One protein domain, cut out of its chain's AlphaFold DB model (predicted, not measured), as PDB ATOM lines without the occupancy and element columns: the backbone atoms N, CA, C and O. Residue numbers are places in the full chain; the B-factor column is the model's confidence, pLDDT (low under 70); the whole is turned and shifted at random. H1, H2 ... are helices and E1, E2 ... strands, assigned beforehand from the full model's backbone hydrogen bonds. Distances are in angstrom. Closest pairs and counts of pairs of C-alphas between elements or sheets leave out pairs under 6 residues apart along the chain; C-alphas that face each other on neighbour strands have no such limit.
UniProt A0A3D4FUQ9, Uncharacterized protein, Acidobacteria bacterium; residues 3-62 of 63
ATOM      1  N   LYS A   3     294.368 305.621 146.508       97.31
ATOM      2  CA  LYS A   3     295.031 304.428 145.966       97.31
ATOM      3  C   LYS A   3     296.319 304.134 146.718       97.31
ATOM      4  O   LYS A   3     296.962 305.052 147.226       97.31
ATOM      5  N   LEU A   4     296.686 302.854 146.742       97.31
ATOM      6  CA  LEU A   4     297.910 302.355 147.359       97.31
ATOM      7  C   LEU A   4     298.968 302.095 146.290       97.31
ATOM      8  O   LEU A   4     298.722 301.360 145.336       97.31
ATOM      9  N   ILE A   5     300.159 302.655 146.477       95.88
ATOM     10  CA  ILE A   5     301.318 302.413 145.616       95.88
ATOM     11  C   ILE A   5     302.418 301.786 146.486       95.88
ATOM     12  O   ILE A   5     303.154 302.505 147.172       95.88
ATOM     13  N   PRO A   6     302.518 300.445 146.529       96.38
ATOM     14  CA  PRO A   6     303.526 299.769 147.332       96.38
ATOM     15  C   PRO A   6     304.905 299.835 146.676       96.38
ATOM     16  O   PRO A   6     305.070 299.630 145.477       96.38
ATOM     17  N   THR A   7     305.925 300.038 147.502       95.88
ATOM     18  CA  THR A   7     307.325 299.771 147.161       95.88
ATOM     19  C   THR A   7     307.691 298.399 147.714       95.88
ATOM     20  O   THR A   7     307.531 298.155 148.912       95.88
ATOM     21  N   VAL A   8     308.204 297.506 146.870       95.50
ATOM     22  CA  VAL A   8     308.547 296.132 147.264       95.50
ATOM     23  C   VAL A   8     310.026 295.813 147.063       95.50
ATOM     24  O   VAL A   8     310.690 296.380 146.196       95.50
ATOM     25  N   ARG A   9     310.550 294.862 147.845       91.94
ATOM     26  CA  ARG A   9     311.887 294.291 147.652       91.94
ATOM     27  C   ARG A   9     311.890 293.382 146.415       91.94
ATOM     28  O   ARG A   9     311.643 292.173 146.501       91.94
ATOM     29  N   GLY A  10     312.164 294.003 145.268       87.50
ATOM     30  CA  GLY A  10     312.213 293.388 143.940       87.50
ATOM     31  C   GLY A  10     310.832 293.015 143.389       87.50
ATOM     32  O   GLY A  10     309.934 292.647 144.141       87.50
ATOM     33  N   GLY A  11     310.677 293.050 142.065       87.19
ATOM     34  CA  GLY A  11     309.452 292.625 141.378       87.19
ATOM     35  C   GLY A  11     308.217 293.474 141.705       87.19
ATOM     36  O   GLY A  11     308.322 294.674 141.939       87.19
ATOM     37  N   ALA A  12     307.050 292.829 141.703       83.75
ATOM     38  CA  ALA A  12     305.752 293.428 142.005       83.75
ATOM     39  C   ALA A  12     305.005 292.598 143.061       83.75
ATOM     40  O   ALA A  12     305.354 291.441 143.314       83.75
ATOM     41  N   VAL A  13     303.967 293.182 143.665       88.19
ATOM     42  CA  VAL A  13     303.013 292.458 144.513       88.19
ATOM     43  C   VAL A  13     301.717 292.262 143.738       88.19
ATOM     44  O   VAL A  13     301.209 293.209 143.142       88.19
ATOM     45  N   ASN A  14     301.192 291.039 143.727       89.00
ATOM     46  CA  ASN A  14     299.896 290.738 143.127       89.00
ATOM     47  C   ASN A  14     298.848 290.645 144.242       89.00
ATOM     48  O   ASN A  14     298.518 289.553 144.696       89.00
ATOM     49  N   SER A  15     298.402 291.798 144.742       91.38
ATOM     50  CA  SER A  15     297.393 291.892 145.802       91.38
ATOM     51  C   SER A  15     296.186 292.674 145.301       91.38
ATOM     52  O   SER A  15     296.325 293.720 144.673       91.38
ATOM     53  N   THR A  16     294.979 292.212 145.617       93.88
ATOM     54  CA  THR A  16     293.741 292.942 145.292       93.88
ATOM     55  C   THR A  16     293.699 294.321 145.959       93.88
ATOM     56  O   THR A  16     293.141 295.259 145.390       93.88
ATOM     57  N   LEU A  17     294.374 294.486 147.103       94.19
ATOM     58  CA  LEU A  17     294.451 295.743 147.853       94.19
ATOM     59  C   LEU A  17     295.128 296.875 147.067       94.19
ATOM     60  O   LEU A  17     294.815 298.043 147.301       94.19
ATOM     61  N   THR A  18     296.027 296.553 146.130       93.19
ATOM     62  CA  THR A  18     296.728 297.549 145.297       93.19
ATOM     63  C   THR A  18     295.923 297.969 144.072       93.19
ATOM     64  O   THR A  18     296.172 299.031 143.508       93.19
ATOM     65  N   TYR A  19     294.954 297.149 143.659       92.06
ATOM     66  CA  TYR A  19     294.012 297.472 142.583       92.06
ATOM     67  C   TYR A  19     292.752 298.170 143.107       92.06
ATOM     68  O   TYR A  19     292.083 298.889 142.360       92.06
ATOM     69  N   ALA A  20     292.435 297.977 144.388       95.00
ATOM     70  CA  ALA A  20     291.324 298.633 145.052       95.00
ATOM     71  C   ALA A  20     291.502 300.157 145.096       95.00
ATOM     72  O   ALA A  20     292.605 300.706 145.062       95.00
ATOM     73  N   SER A  21     290.375 300.851 145.181       94.44
ATOM     74  CA  SER A  21     290.341 302.291 145.385       94.44
ATOM     75  C   SER A  21     289.437 302.593 146.578       94.44
ATOM     76  O   SER A  21     288.346 302.040 146.698       94.44
ATOM     77  N   TYR A  22     289.904 303.456 147.471       96.81
ATOM     78  CA  TYR A  22     289.327 303.658 148.799       96.81
ATOM     79  C   TYR A  22     288.607 305.006 148.873       96.81
ATOM     80  O   TYR A  22     289.072 306.009 148.329       96.81
ATOM     81  N   ALA A  23     287.454 305.051 149.541       96.06
ATOM     82  CA  ALA A  23     286.670 306.283 149.656       96.06
ATOM     83  C   ALA A  23     287.320 307.307 150.605       96.06
ATOM     84  O   ALA A  23     287.261 308.507 150.345       96.06
ATOM     85  N   THR A  24     287.977 306.833 151.667       96.88
ATOM     86  CA  THR A  24     288.597 307.656 152.717       96.88
ATOM     87  C   THR A  24     290.075 307.312 152.899       96.88
ATOM     88  O   THR A  24     290.515 306.217 152.536       96.88
ATOM     89  N   VAL A  25     290.845 308.248 153.466       96.50
ATOM     90  CA  VAL A  25     292.257 308.015 153.817       96.50
ATOM     91  C   VAL A  25     292.364 306.911 154.867       96.50
ATOM     92  O   VAL A  25     293.209 306.037 154.736       96.50
ATOM     93  N   ASP A  26     291.474 306.890 155.862       97.56
ATOM     94  CA  ASP A  26     291.532 305.892 156.938       97.56
ATOM     95  C   ASP A  26     291.315 304.462 156.427       97.56
ATOM     96  O   ASP A  26     292.070 303.562 156.789       97.56
ATOM     97  N   ALA A  27     290.392 304.257 155.480       97.50
ATOM     98  CA  ALA A  27     290.238 302.956 154.828       97.50
ATOM     99  C   ALA A  27     291.507 302.540 154.056       97.50
ATOM    100  O   ALA A  27     291.892 301.371 154.071       97.50
ATOM    101  N   ALA A  28     292.192 303.494 153.414       97.56
ATOM    102  CA  ALA A  28     293.464 303.240 152.737       97.56
ATOM    103  C   ALA A  28     294.601 302.924 153.731       97.56
ATOM    104  O   ALA A  28     295.445 302.070 153.448       97.56
ATOM    105  N   ARG A  29     294.619 303.559 154.908       97.62
ATOM    106  CA  ARG A  29     295.579 303.268 155.986       97.62
ATOM    107  C   ARG A  29     295.415 301.850 156.514       97.62
ATOM    108  O   ARG A  29     296.403 301.130 156.638       97.62
ATOM    109  N   ASP A  30     294.188 301.428 156.790       97.62
ATOM    110  CA  ASP A  30     293.939 300.082 157.308       97.62
ATOM    111  C   ASP A  30     294.256 299.007 156.265       97.62
ATOM    112  O   ASP A  30     294.934 298.025 156.578       97.62
ATOM    113  N   ALA A  31     293.907 299.242 154.998       97.25
ATOM    114  CA  ALA A  31     294.323 298.371 153.903       97.25
ATOM    115  C   ALA A  31     295.846 298.345 153.704       97.25
ATOM    116  O   ALA A  31     296.406 297.309 153.358       97.25
ATOM    117  N   THR A  32     296.541 299.454 153.961       96.81
ATOM    118  CA  THR A  32     298.008 299.497 153.931       96.81
ATOM    119  C   THR A  32     298.619 298.600 155.002       96.81
ATOM    120  O   THR A  32     299.545 297.845 154.704       96.81
ATOM    121  N   LYS A  33     298.094 298.635 156.233       95.69
ATOM    122  CA  LYS A  33     298.545 297.747 157.315       95.69
ATOM    123  C   LYS A  33     298.346 296.278 156.935       95.69
ATOM    124  O   LYS A  33     299.276 295.491 157.094       95.69
ATOM    125  N   ALA A  34     297.182 295.931 156.377       96.12
ATOM    126  CA  ALA A  34     296.904 294.583 155.880       96.12
ATOM    127  C   ALA A  34     297.875 294.179 154.758       96.12
ATOM    128  O   ALA A  34     298.526 293.142 154.851       96.12
ATOM    129  N   LEU A  35     298.077 295.044 153.758       96.19
ATOM    130  CA  LEU A  35     298.989 294.802 152.639       96.19
ATOM    131  C   LEU A  35     300.426 294.545 153.111       96.19
ATOM    132  O   LEU A  35     301.075 293.616 152.625       96.19
ATOM    133  N   ILE A  36     300.919 295.350 154.055       95.44
ATOM    134  CA  ILE A  36     302.241 295.172 154.663       95.44
ATOM    135  C   ILE A  36     302.288 293.869 155.466       95.44
ATOM    136  O   ILE A  36     303.285 293.158 155.388       95.44
ATOM    137  N   HIS A  37     301.250 293.523 156.222       93.81
ATOM    138  CA  HIS A  37     301.234 292.291 157.010       93.81
ATOM    139  C   HIS A  37     301.224 291.031 156.128       93.81
ATOM    140  O   HIS A  37     302.018 290.119 156.341       93.81
ATOM    141  N   GLU A  38     300.390 291.010 155.088       93.56
ATOM    142  CA  GLU A  38     300.215 289.871 154.178       93.56
ATOM    143  C   GLU A  38     301.407 289.663 153.234       93.56
ATOM    144  O   GLU A  38     301.669 288.546 152.790       93.56
ATOM    145  N   ASN A  39     302.144 290.729 152.902       92.38
ATOM    146  CA  ASN A  39     303.199 290.671 151.896       92.38
ATOM    147  C   ASN A  39     304.554 291.052 152.480       92.38
ATOM    148  O   ASN A  39     304.964 292.213 152.442       92.38
ATOM    149  N   ALA A  40     305.322 290.042 152.906       91.00
ATOM    150  CA  ALA A  40     306.683 290.146 153.458       91.00
ATOM    151  C   ALA A  40     307.682 290.960 152.606       91.00
ATOM    152  O   ALA A  40     308.738 291.361 153.086       91.00
ATOM    153  N   ARG A  41     307.361 291.269 151.349       93.44
ATOM    154  CA  ARG A  41     308.217 292.046 150.443       93.44
ATOM    155  C   ARG A  41     307.895 293.538 150.401       93.44
ATOM    156  O   ARG A  41     308.726 294.288 149.900       93.44
ATOM    157  N   VAL A  42     306.737 293.976 150.894       96.00
ATOM    158  CA  VAL A  42     306.339 295.393 150.906       96.00
ATOM    159  C   VAL A  42     307.146 296.148 151.960       96.00
ATOM    160  O   VAL A  42     307.087 295.829 153.139       96.00
ATOM    161  N   LEU A  43     307.923 297.139 151.529       95.44
ATOM    162  CA  LEU A  43     308.790 297.936 152.402       95.44
ATOM    163  C   LEU A  43     308.076 299.188 152.916       95.44
ATOM    164  O   LEU A  43     308.224 299.566 154.072       95.44
ATOM    165  N   ARG A  44     307.296 299.818 152.039       95.75
ATOM    166  CA  ARG A  44     306.498 301.008 152.326       95.75
ATOM    167  C   ARG A  44     305.375 301.135 151.308       95.75
ATOM    168  O   ARG A  44     305.482 300.596 150.205       95.75
ATOM    169  N   VAL A  45     304.329 301.867 151.646       97.50
ATOM    170  CA  VAL A  45     303.187 302.123 150.768       97.50
ATOM    171  C   VAL A  45     302.910 303.616 150.749       97.50
ATOM    172  O   VAL A  45     302.807 304.249 151.797       97.50
ATOM    173  N   MET A  46     302.813 304.172 149.544       97.88
ATOM    174  CA  MET A  46     302.376 305.546 149.333       97.88
ATOM    175  C   MET A  46     300.868 305.557 149.153       97.88
ATOM    176  O   MET A  46     300.339 304.804 148.332       97.88
ATOM    177  N   ILE A  47     300.192 306.440 149.878       97.81
ATOM    178  CA  ILE A  47     298.782 306.737 149.654       97.81
ATOM    179  C   ILE A  47     298.700 307.989 148.783       97.81
ATOM    180  O   ILE A  47     299.332 309.009 149.073       97.81
ATOM    181  N   VAL A  48     297.916 307.915 147.708       97.56
ATOM    182  CA  VAL A  48     297.644 309.052 146.815       97.56
ATOM    183  C   VAL A  48     296.148 309.298 146.691       97.56
ATOM    184  O   VAL A  48     295.370 308.346 146.652       97.56
ATOM    185  N   ASP A  49     295.739 310.559 146.575       96.88
ATOM    186  CA  ASP A  49     294.388 310.929 146.160       96.88
ATOM    187  C   ASP A  49     294.305 310.931 144.633       96.88
ATOM    188  O   ASP A  49     294.635 311.905 143.952       96.88
ATOM    189  N   ALA A  50     293.853 309.807 144.086       93.00
ATOM    190  CA  ALA A  50     293.700 309.607 142.654       93.00
ATOM    191  C   ALA A  50     292.639 310.528 142.033       93.00
ATOM    192  O   ALA A  50     292.724 310.815 140.842       93.00
ATOM    193  N   ALA A  51     291.667 311.012 142.816       91.19
ATOM    194  CA  ALA A  51     290.650 311.932 142.306       91.19
ATOM    195  C   ALA A  51     291.210 313.342 142.065       91.19
ATOM    196  O   ALA A  51     290.684 314.078 141.236       91.19
ATOM    197  N   ASN A  52     292.294 313.704 142.754       91.38
ATOM    198  CA  ASN A  52     292.917 315.019 142.679       91.38
ATOM    199  C   ASN A  52     294.296 314.935 142.009       91.38
ATOM    200  O   ASN A  52     295.316 315.311 142.584       91.38
ATOM    201  N   GLY A  53     294.342 314.339 140.814       88.69
ATOM    202  CA  GLY A  53     295.573 314.239 140.023       88.69
ATOM    203  C   GLY A  53     296.639 313.312 140.615       88.69
ATOM    204  O   GLY A  53     297.822 313.514 140.366       88.69
ATOM    205  N   SER A  54     296.245 312.299 141.399       90.56
ATOM    206  CA  SER A  54     297.172 311.420 142.137       90.56
ATOM    207  C   SER A  54     298.075 312.181 143.110       90.56
ATOM    208  O   SER A  54     299.253 311.859 143.272       90.56
ATOM    209  N   LYS A  55     297.515 313.196 143.779       96.38
ATOM    210  CA  LYS A  55     298.227 313.983 144.784       96.38
ATOM    211  C   LYS A  55     298.700 313.085 145.925       96.38
ATOM    212  O   LYS A  55     297.928 312.306 146.477       96.38
ATOM    213  N   PHE A  56     299.967 313.230 146.293       96.62
ATOM    214  CA  PHE A  56     300.544 312.565 147.455       96.62
ATOM    215  C   PHE A  56     299.775 312.913 148.739       96.62
ATOM    216  O   PHE A  56     299.474 314.084 148.981       96.62
ATOM    217  N   VAL A  57     299.482 311.896 149.553       97.12
ATOM    218  CA  VAL A  57     298.860 312.051 150.875       97.12
ATOM    219  C   VAL A  57     299.883 311.764 151.966       97.12
ATOM    220  O   VAL A  57     300.233 312.665 152.721       97.12
ATOM    221  N   GLU A  58     300.383 310.529 152.038       97.56
ATOM    222  CA  GLU A  58     301.352 310.113 153.056       97.56
ATOM    223  C   GLU A  58     302.108 308.835 152.656       97.56
ATOM    224  O   GLU A  58     301.736 308.133 151.708       97.56
ATOM    225  N   TRP A  59     303.165 308.534 153.415       97.19
ATOM    226  CA  TRP A  59     303.882 307.262 153.384       97.19
ATOM    227  C   TRP A  59     303.626 306.481 154.666       97.19
ATOM    228  O   TRP A  59     303.633 307.050 155.755       97.19
ATOM    229  N   ILE A  60     303.481 305.168 154.529       96.81
ATOM    230  CA  ILE A  60     303.460 304.233 155.653       96.81
ATOM    231  C   ILE A  60     304.559 303.207 155.417       96.81
ATOM    232  O   ILE A  60     304.584 302.537 154.381       96.81
ATOM    233  N   GLU A  61     305.477 303.101 156.368       94.69
ATOM    234  CA  GLU A  61     306.608 302.178 156.309       94.69
ATOM    235  C   GLU A  61     306.326 300.924 157.134       94.69
ATOM    236  O   GLU A  61     305.546 300.946 158.089       94.69
ATOM    237  N   ARG A  62     306.952 299.808 156.753       90.62
ATOM    238  CA  ARG A  62     306.966 298.618 157.599       90.62
ATOM    239  C   ARG A  62     307.853 298.885 158.822       90.62
ATOM    240  O   ARG A  62     309.039 299.153 158.648       90.62
TER     241      ARG A  62
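This is residues 3 to 62 of the 63 residues of an uncharacterized protein of Acidobacteria bacterium (UniProt A0A3D4FUQ9). A three-stranded antiparallel sheet has one long helix, H2, over one face along its strands, and a short helix, H1, near edge strand E1. The printed part has 60 residues, with E1, H1, H2, E2, E3 along the chain; sheet order is E1, E2, E3. The class is mixed, two layers, a helix on one face of a sheet. It is compact, radius of gyration of the C-alphas 10.6 A, spans 29 by 19 by 18 A.

E1, residues 3 to 8, is antiparallel to E2, residues 42 to 49; N 5 and O 46, 2.8 A, are within hydrogen-bond range. H1, residues 16 to 19, only grazes the sheet. H1 only just touches residues 31 to 35 of H2, residues 25 to 38, with 3 pairs of C-alphas within 8 A, the closest Leu 17 and Ala 31, 6.6 A. H2's height over the sheet is 9.1 A. E2 and E3, residues 55 to 61, form a hairpin; N 45 and O 60 are 2.8 A apart. Every O i to N i+4 pair in H2 is within hydrogen-bond range; H1 is too short for one.

E1 begins at C-alpha 3 (295.031, 304.428, 145.966). H2 is 19.8 A long, E2 20.2 A. E3 ends at C-alpha 61 (306.608, 302.178, 156.309).

The farthest C-alphas, Ala 40 and Asn 52, are 30.4 A apart. The printed part has no cut, no long link and no residue under pLDDT 70.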